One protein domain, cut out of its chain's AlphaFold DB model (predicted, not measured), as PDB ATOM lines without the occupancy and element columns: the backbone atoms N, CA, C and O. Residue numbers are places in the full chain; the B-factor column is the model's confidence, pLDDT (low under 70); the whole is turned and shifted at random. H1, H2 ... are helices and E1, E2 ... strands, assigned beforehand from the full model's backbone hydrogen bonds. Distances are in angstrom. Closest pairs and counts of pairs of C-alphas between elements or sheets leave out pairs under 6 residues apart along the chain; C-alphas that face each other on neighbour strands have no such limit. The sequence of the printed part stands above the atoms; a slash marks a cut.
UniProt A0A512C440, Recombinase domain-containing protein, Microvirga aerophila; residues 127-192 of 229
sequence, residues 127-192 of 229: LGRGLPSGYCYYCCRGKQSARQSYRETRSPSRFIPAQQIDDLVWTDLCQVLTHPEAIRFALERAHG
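What this domain is: This is residues 127 to 192 of the 229 residues of the protein "Recombinase domain-containing protein" of Microvirga aerophila (UniProt A0A512C440). A small strand hairpin, E1 and E2, with the short helix H1 beyond one end and a long link folding back beside E2, makes a loose body. From it the helix H2 reaches out as a long arm, and H3 turns off at the arm's far end at a corner, giving an L; residues 166 to 192 stick out. The printed part has 66 residues, with two named strands and three named helices in the order E1, E2, H1, H2, H3; the sheet E1 - E2 is antiparallel and the class is mixed, helices and strands. The whole is extended, with a radius of gyration of the C-alphas of 17.3 A, and its flat outline spans 45 by 33 by 17 A.

How they stand to each other: E1, residues 127 to 130, and E2, residues 136 to 140, form an antiparallel hairpin with 149 degrees between their directions. The C-alphas of Gly 130 and Cys 136 face each other at 4.3 A. N 127 and O 139 are within hydrogen-bond range at 2.8 A, as are N 137 and O 129 at 2.9 A. H1, residues 146 to 149, is apart from E1. Residues 160 to 161 pair antiparallel with residues 137 to 138 of E2. H2, residues 162 to 177, begins near this pairing: its closest C-alphas to E2 are those of Ala 162 and Tyr 137, 4.5 A apart. H2 is apart from H1. H2 and H3, residues 180 to 192, only just touch, and only at the corner by their link, with 3 pairs of C-alphas within 8 A. H2 touches H3 with residues 176 to 177 alone, and H3 touches H2 with residues 182 to 183 alone; the closest C-alphas of the two helices, those of Val 176 and Ala 182, are 7.0 A apart. The lines of H2 and H3 are about perpendicular at 85 degrees. H3 is apart from E1, E2 and H1. In H2 and H3 every O i to N i+4 pair is within hydrogen-bond range; H1 is too short for such a pair, and its 1 O i to N i+3 pair is not within range.

Where its parts are: E1 begins at C-alpha 127, (106.985, 128.612, 97.234), and measures 10.0 A; E2 measures 13.3 A and H1 5.2 A. H2 begins at C-alpha 162, (113.943, 133.403, 91.601), and measures 21.8 A. H3 measures 18.2 A and ends at C-alpha 192, (107.270, 102.975, 79.052).

The domain as a whole: The two C-alphas farthest apart, those of Ser 133 and Gly 192, are 46.3 A from each other. The printed part has no cut. The link from H1 to H2, residues 150 to 161, is long; the other three links are tight. The mean pLDDT of the printed part is 81.9, and residues 182, 184 to 186 and 189 to 192 are under 70.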
ATOM      1  N   LEU A 127     108.065 127.717  97.626       86.75
ATOM      2  CA  LEU A 127     106.985 128.612  97.234       86.75
ATOM      3  C   LEU A 127     107.587 129.906  96.685       86.75
ATOM      4  O   LEU A 127     108.500 130.455  97.301       86.75
ATOM      5  N   GLY A 128     107.057 130.404  95.570       86.25
ATOM      6  CA  GLY A 128     107.419 131.718  95.042       86.25
ATOM      7  C   GLY A 128     106.917 132.840  95.954       86.25
ATOM      8  O   GLY A 128     105.759 132.844  96.387       86.25
ATOM      9  N   ARG A 129     107.788 133.798  96.264       84.50
ATOM     10  CA  ARG A 129     107.498 134.973  97.089       84.50
ATOM     11  C   ARG A 129     108.040 136.225  96.408       84.50
ATOM     12  O   ARG A 129     109.249 136.399  96.327       84.50
ATOM     13  N   GLY A 130     107.140 137.106  95.980       84.62
ATOM     14  CA  GLY A 130     107.481 138.455  95.520       84.62
ATOM     15  C   GLY A 130     107.501 139.460  96.673       84.62
ATOM     16  O   GLY A 130     106.658 139.388  97.576       84.62
ATOM     17  N   LEU A 131     108.462 140.381  96.642       85.19
ATOM     18  CA  LEU A 131     108.536 141.551  97.515       85.19
ATOM     19  C   LEU A 131     108.005 142.796  96.778       85.19
ATOM     20  O   LEU A 131     108.060 142.837  95.548       85.19
ATOM     21  N   PRO A 132     107.535 143.832  97.504       82.44
ATOM     22  CA  PRO A 132     107.117 145.101  96.898       82.44
ATOM     23  C   PRO A 132     108.216 145.781  96.072       82.44
ATOM     24  O   PRO A 132     107.922 146.412  95.069       82.44
ATOM     25  N   SER A 133     109.484 145.581  96.445       85.62
ATOM     26  CA  SER A 133     110.665 146.054  95.709       85.62
ATOM     27  C   SER A 133     110.867 145.385  94.343       85.62
ATOM     28  O   SER A 133     111.785 145.738  93.616       85.62
ATOM     29  N   GLY A 134     110.047 144.393  93.996       83.19
ATOM     30  CA  GLY A 134     110.085 143.692  92.717       83.19
ATOM     31  C   GLY A 134     110.915 142.410  92.708       83.19
ATOM     32  O   GLY A 134     110.686 141.565  91.841       83.19
ATOM     33  N   TYR A 135     111.782 142.207  93.706       86.75
ATOM     34  CA  TYR A 135     112.531 140.962  93.883       86.75
ATOM     35  C   TYR A 135     111.608 139.772  94.153       86.75
ATOM     36  O   TYR A 135     110.663 139.855  94.944       86.75
ATOM     37  N   CYS A 136     111.927 138.637  93.536       88.94
ATOM     38  CA  CYS A 136     111.220 137.378  93.729       88.94
ATOM     39  C   CYS A 136     112.175 136.302  94.244       88.94
ATOM     40  O   CYS A 136     113.328 136.233  93.825       88.94
ATOM     41  N   TYR A 137     111.687 135.457  95.151       90.50
ATOM     42  CA  TYR A 137     112.453 134.365  95.742       90.50
ATOM     43  C   TYR A 137     111.651 133.068  95.768       90.50
ATOM     44  O   TYR A 137     110.450 133.082  96.039       90.50
ATOM     45  N   TYR A 138     112.335 131.939  95.616       91.19
ATOM     46  CA  TYR A 138     111.834 130.641  96.044       91.19
ATOM     47  C   TYR A 138     112.169 130.423  97.521       91.19
ATOM     48  O   TYR A 138     113.327 130.455  97.948       91.19
ATOM     49  N   CYS A 139     111.135 130.206  98.331       91.06
ATOM     50  CA  CYS A 139     111.256 130.003  99.769       91.06
ATOM     51  C   CYS A 139     110.778 128.606 100.157       91.06
ATOM     52  O   CYS A 139     109.631 128.239  99.897       91.06
ATOM     53  N   CYS A 140     111.615 127.847 100.861       91.00
ATOM     54  CA  CYS A 140     111.229 126.544 101.392       91.00
ATOM     55  C   CYS A 140     109.983 126.642 102.291       91.00
ATOM     56  O   CYS A 140     109.958 127.422 103.251       91.00
ATOM     57  N   ARG A 141     108.973 125.792 102.048       87.69
ATOM     58  CA  ARG A 141     107.775 125.696 102.902       87.69
ATOM     59  C   ARG A 141     108.120 125.393 104.365       87.69
ATOM     60  O   ARG A 141     107.436 125.866 105.267       87.69
ATOM     61  N   GLY A 142     109.211 124.670 104.610       88.31
ATOM     62  CA  GLY A 142     109.725 124.373 105.950       88.31
ATOM     63  C   GLY A 142     110.142 125.602 106.767       88.31
ATOM     64  O   GLY A 142     110.355 125.475 107.968       88.31
ATOM     65  N   LYS A 143     110.260 126.789 106.157       89.50
ATOM     66  CA  LYS A 143     110.523 128.052 106.870       89.50
ATOM     67  C   LYS A 143     109.283 128.717 107.444       89.50
ATOM     68  O   LYS A 143     109.402 129.627 108.264       89.50
ATOM     69  N   GLN A 144     108.107 128.304 106.987       85.06
ATOM     70  CA  GLN A 144     106.857 128.816 107.516       85.06
ATOM     71  C   GLN A 144     106.676 128.405 108.982       85.06
ATOM     72  O   GLN A 144     107.391 127.550 109.507       85.06
ATOM     73  N   SER A 145     105.717 129.041 109.659       81.69
ATOM     74  CA  SER A 145     105.380 128.689 111.043       81.69
ATOM     75  C   SER A 145     105.092 127.190 111.182       81.69
ATOM     76  O   SER A 145     104.596 126.574 110.239       81.69
ATOM     77  N   ALA A 146     105.315 126.623 112.372       79.56
ATOM     78  CA  ALA A 146     105.061 125.203 112.636       79.56
ATOM     79  C   ALA A 146     103.640 124.754 112.246       79.56
ATOM     80  O   ALA A 146     103.427 123.633 111.794       79.56
ATOM     81  N   ARG A 147     102.660 125.666 112.343       72.94
ATOM     82  CA  ARG A 147     101.267 125.438 111.921       72.94
ATOM     83  C   ARG A 147     101.100 125.275 110.407       72.94
ATOM     84  O   ARG A 147     100.165 124.622 109.970       72.94
ATOM     85  N   GLN A 148     101.964 125.895 109.610       74.81
ATOM     86  CA  GLN A 148     101.889 125.890 108.147       74.81
ATOM     87  C   GLN A 148     102.825 124.851 107.514       74.81
ATOM     88  O   GLN A 148     102.481 124.235 106.498       74.81
ATOM     89  N   SER A 149     104.007 124.656 108.106       79.56
ATOM     90  CA  SER A 149     105.004 123.681 107.658       79.56
ATOM     91  C   SER A 149     104.741 122.266 108.179       79.56
ATOM     92  O   SER A 149     105.285 121.323 107.611       79.56
ATOM     93  N   TYR A 150     103.904 122.120 109.218       77.12
ATOM     94  CA  TYR A 150     103.687 120.868 109.959       77.12
ATOM     95  C   TYR A 150     104.992 120.274 110.512       77.12
ATOM     96  O   TYR A 150     105.139 119.060 110.615       77.12
ATOM     97  N   ARG A 151     105.959 121.139 110.841       76.25
ATOM     98  CA  ARG A 151     107.225 120.773 111.478       76.25
ATOM     99  C   ARG A 151     107.443 121.614 112.720       76.25
ATOM    100  O   ARG A 151     107.093 122.792 112.731       76.25
ATOM    101  N   GLU A 152     108.053 121.020 113.733       78.56
ATOM    102  CA  GLU A 152     108.419 121.725 114.962       78.56
ATOM    103  C   GLU A 152     109.534 122.738 114.693       78.56
ATOM    104  O   GLU A 152     109.387 123.924 114.993       78.56
ATOM    105  N   THR A 153     110.592 122.299 114.011       85.12
ATOM    106  CA  THR A 153     111.754 123.137 113.696       85.12
ATOM    107  C   THR A 153     111.651 123.752 112.303       85.12
ATOM    108  O   THR A 153     111.293 123.090 111.321       85.12
ATOM    109  N   ARG A 154     112.008 125.039 112.194       87.25
ATOM    110  CA  ARG A 154     112.086 125.744 110.905       87.25
ATOM    111  C   ARG A 154     113.304 125.292 110.104       87.25
ATOM    112  O   ARG A 154     114.378 125.072 110.649       87.25
ATOM    113  N   SER A 155     113.150 125.223 108.784       86.69
ATOM    114  CA  SER A 155     114.257 124.883 107.885       86.69
ATOM    115  C   SER A 155     115.341 125.981 107.872       86.69
ATOM    116  O   SER A 155     115.009 127.154 107.645       86.69
ATOM    117  N   PRO A 156     116.634 125.617 108.001       90.31
ATOM    118  CA  PRO A 156     117.751 126.558 107.931       90.31
ATOM    119  C   PRO A 156     118.141 126.928 106.491       90.31
ATOM    120  O   PRO A 156     119.086 127.680 106.297       90.31
ATOM    121  N   SER A 157     117.425 126.419 105.477       89.62
ATOM    122  CA  SER A 157     117.669 126.701 104.049       89.62
ATOM    123  C   SER A 157     117.791 128.201 103.742       89.62
ATOM    124  O   SER A 157     117.397 129.043 104.538       89.62
ATOM    125  N   ARG A 158     118.315 128.596 102.588       89.25
ATOM    126  CA  ARG A 158     118.336 130.016 102.203       89.25
ATOM    127  C   ARG A 158     117.109 130.366 101.367       89.25
ATOM    128  O   ARG A 158     116.438 129.479 100.841       89.25
ATOM    129  N   PHE A 159     116.773 131.651 101.293       90.31
ATOM    130  CA  PHE A 159     115.885 132.123 100.232       90.31
ATOM    131  C   PHE A 159     116.687 132.173  98.945       90.31
ATOM    132  O   PHE A 159     117.806 132.682  98.953       90.31
ATOM    133  N   ILE A 160     116.123 131.626  97.876       90.25
ATOM    134  CA  ILE A 160     116.830 131.525  96.609       90.25
ATOM    135  C   ILE A 160     116.270 132.582  95.661       90.25
ATOM    136  O   ILE A 160     115.051 132.592  95.480       90.25
ATOM    137  N   PRO A 161     117.087 133.496  95.109       91.44
ATOM    138  CA  PRO A 161     116.621 134.466  94.121       91.44
ATOM    139  C   PRO A 161     115.967 133.745  92.938       91.44
ATOM    140  O   PRO A 161     116.568 132.844  92.360       91.44
ATOM    141  N   ALA A 162     114.726 134.110  92.611       90.38
ATOM    142  CA  ALA A 162     113.943 133.403  91.601       90.38
ATOM    143  C   ALA A 162     114.581 133.531  90.217       90.38
ATOM    144  O   ALA A 162     114.803 132.517  89.575       90.38
ATOM    145  N   GLN A 163     114.976 134.749  89.833       88.88
ATOM    146  CA  GLN A 163     115.583 135.029  88.531       88.88
ATOM    147  C   GLN A 163     116.835 134.183  88.265       88.88
ATOM    148  O   GLN A 163     116.951 133.593  87.207       88.88
ATOM    149  N   GLN A 164     117.725 134.020  89.251       89.75
ATOM    150  CA  GLN A 164     118.951 133.232  89.065       89.75
ATOM    151  C   GLN A 164     118.678 131.754  88.762       89.75
ATOM    152  O   GLN A 164     119.379 131.161  87.950       89.75
ATOM    153  N   ILE A 165     117.684 131.147  89.424       89.44
ATOM    154  CA  ILE A 165     117.303 129.764  89.105       89.44
ATOM    155  C   ILE A 165     116.532 129.728  87.788       89.44
ATOM    156  O   ILE A 165     116.783 128.845  86.977       89.44
ATOM    157  N   ASP A 166     115.596 130.651  87.586       89.50
ATOM    158  CA  ASP A 166     114.754 130.674  86.393       89.50
ATOM    159  C   ASP A 166     115.610 130.812  85.126       89.50
ATOM    160  O   ASP A 166     115.413 130.035  84.199       89.50
ATOM    161  N   ASP A 167     116.609 131.699  85.121       89.38
ATOM    162  CA  ASP A 167     117.535 131.900  83.999       89.38
ATOM    163  C   ASP A 167     118.396 130.654  83.736       89.38
ATOM    164  O   ASP A 167     118.586 130.256  82.584       89.38
ATOM    165  N   LEU A 168     118.889 130.005  84.798       89.81
ATOM    166  CA  LEU A 168     119.678 128.775  84.684       89.81
ATOM    167  C   LEU A 168     118.836 127.641  84.096       89.81
ATOM    168  O   LEU A 168     119.235 127.017  83.118       89.81
ATOM    169  N   VAL A 169     117.641 127.414  84.642       89.12
ATOM    170  CA  VAL A 169     116.750 126.355  84.155       89.12
ATOM    171  C   VAL A 169     116.237 126.665  82.754       89.12
ATOM    172  O   VAL A 169     116.080 125.747  81.957       89.12
ATOM    173  N   TRP A 170     115.994 127.933  82.425       88.19
ATOM    174  CA  TRP A 170     115.623 128.336  81.072       88.19
ATOM    175  C   TRP A 170     116.744 128.059  80.070       88.19
ATOM    176  O   TRP A 170     116.487 127.545  78.983       88.19
ATOM    177  N   THR A 171     117.990 128.347  80.450       88.19
ATOM    178  CA  THR A 171     119.164 128.051  79.624       88.19
ATOM    179  C   THR A 171     119.299 126.549  79.388       88.19
ATOM    180  O   THR A 171     119.384 126.122  78.237       88.19
ATOM    181  N   ASP A 172     119.231 125.748  80.453       84.94
ATOM    182  CA  ASP A 172     119.286 124.286  80.361       84.94
ATOM    183  C   ASP A 172     118.128 123.740  79.513       84.94
ATOM    184  O   ASP A 172     118.321 122.865  78.671       84.94
ATOM    185  N   LEU A 173     116.919 124.287  79.675       84.75
ATOM    186  CA  LEU A 173     115.752 123.900  78.886       84.75
ATOM    187  C   LEU A 173     115.966 124.188  77.396       84.75
ATOM    188  O   LEU A 173     115.706 123.316  76.573       84.75
ATOM    189  N   CYS A 174     116.473 125.369  77.042       86.06
ATOM    190  CA  CYS A 174     116.808 125.711  75.658       86.06
ATOM    191  C   CYS A 174     117.885 124.774  75.080       86.06
ATOM    192  O   CYS A 174     117.794 124.366  73.922       86.06
ATOM    193  N   GLN A 175     118.876 124.379  75.882       82.94
ATOM    194  CA  GLN A 175     119.894 123.407  75.465       82.94
ATOM    195  C   GLN A 175     119.311 122.004  75.253       82.94
ATOM    196  O   GLN A 175     119.675 121.318  74.305       82.94
ATOM    197  N   VAL A 176     118.366 121.572  76.087       81.00
ATOM    198  CA  VAL A 176     117.680 120.287  75.894       81.00
ATOM    199  C   VAL A 176     116.766 120.332  74.666       81.00
ATOM    200  O   VAL A 176     116.736 119.387  73.885       81.00
ATOM    201  N   LEU A 177     116.054 121.442  74.452       78.12
ATOM    202  CA  LEU A 177     115.172 121.639  73.294       78.12
ATOM    203  C   LEU A 177     115.922 121.692  71.961       78.12
ATOM    204  O   LEU A 177     115.347 121.346  70.932       78.12
ATOM    205  N   THR A 178     117.195 122.082  71.970       79.88
ATOM    206  CA  THR A 178     118.053 122.054  70.774       79.88
ATOM    207  C   THR A 178     118.562 120.648  70.425       79.88
ATOM    208  O   THR A 178     119.109 120.471  69.341       79.88
ATOM    209  N   HIS A 179     118.302 119.648  71.277       76.50
ATOM    210  CA  HIS A 179     118.665 118.236  71.095       76.50
ATOM    211  C   HIS A 179     117.406 117.338  71.177       76.50
ATOM    212  O   HIS A 179     117.154 116.679  72.197       76.50
ATOM    213  N   PRO A 180     116.550 117.325  70.135       71.12
ATOM    214  CA  PRO A 180     115.237 116.665  70.157       71.12
ATOM    215  C   PRO A 180     115.296 115.143  70.395       71.12
ATOM    216  O   PRO A 180     114.325 114.547  70.871       71.12
ATOM    217  N   GLU A 181     116.426 114.501  70.110       75.44
ATOM    218  CA  GLU A 181     116.689 113.090  70.396       75.44
ATOM    219  C   GLU A 181     116.730 112.773  71.901       75.44
ATOM    220  O   GLU A 181     116.191 111.747  72.325       75.44
ATOM    221  N   ALA A 182     117.270 113.676  72.728       67.88
ATOM    222  CA  ALA A 182     117.312 113.504  74.182       67.88
ATOM    223  C   ALA A 182     115.906 113.586  74.802       67.88
ATOM    224  O   ALA A 182     115.585 112.867  75.754       67.88
ATOM    225  N   ILE A 183     115.040 114.423  74.223       70.56
ATOM    226  CA  ILE A 183     113.639 114.564  74.634       70.56
ATOM    227  C   ILE A 183     112.839 113.326  74.243       70.56
ATOM    228  O   ILE A 183     112.088 112.809  75.067       70.56
ATOM    229  N   ARG A 184     113.023 112.827  73.014       68.50
ATOM    230  CA  ARG A 184     112.379 111.596  72.539       68.50
ATOM    231  C   ARG A 184     112.680 110.427  73.475       68.50
ATOM    232  O   ARG A 184     111.747 109.803  73.968       68.50
ATOM    233  N   PHE A 185     113.954 110.206  73.803       69.00
ATOM    234  CA  PHE A 185     114.360 109.135  74.714       69.00
ATOM    235  C   PHE A 185     113.779 109.307  76.131       69.00
ATOM    236  O   PHE A 185     113.316 108.347  76.751       69.00
ATOM    237  N   ALA A 186     113.752 110.539  76.654       69.38
ATOM    238  CA  ALA A 186     113.159 110.828  77.960       69.38
ATOM    239  C   ALA A 186     111.632 110.610  77.981       69.38
ATOM    240  O   ALA A 186     111.108 110.077  78.962       69.38
ATOM    241  N   LEU A 187     110.929 110.986  76.907       70.44
ATOM    242  CA  LEU A 187     109.491 110.762  76.741       70.44
ATOM    243  C   LEU A 187     109.170 109.276  76.581       70.44
ATOM    244  O   LEU A 187     108.266 108.784  77.245       70.44
ATOM    245  N   GLU A 188     109.934 108.539  75.776       72.50
ATOM    246  CA  GLU A 188     109.791 107.087  75.613       72.50
ATOM    247  C   GLU A 188     110.002 106.353  76.943       72.50
ATOM    248  O   GLU A 188     109.206 105.491  77.312       72.50
ATOM    249  N   ARG A 189     111.002 106.761  77.735       66.12
ATOM    250  CA  ARG A 189     111.230 106.235  79.088       66.12
ATOM    251  C   ARG A 189     110.095 106.582  80.058       66.12
ATOM    252  O   ARG A 189     109.743 105.757  80.897       66.12
ATOM    253  N   ALA A 190     109.526 107.783  79.968       62.75
ATOM    254  CA  ALA A 190     108.396 108.191  80.800       62.75
ATOM    255  C   ALA A 190     107.089 107.481  80.400       62.75
ATOM    256  O   ALA A 190     106.287 107.149  81.272       62.75
ATOM    257  N   HIS A 191     106.891 107.213  79.107       57.78
ATOM    258  CA  HIS A 191     105.732 106.495  78.575       57.78
ATOM    259  C   HIS A 191     105.830 104.973  78.760       57.78
ATOM    260  O   HIS A 191     104.810 104.339  79.032       57.78
ATOM    261  N   GLY A 192     107.033 104.389  78.728       50.50
ATOM    262  CA  GLY A 192     107.270 102.975  79.052       50.50
ATOM    263  C   GLY A 192     106.938 102.602  80.505       50.50
ATOM    264  O   GLY A 192     106.688 101.439  80.807       50.50
TER     265      GLY A 192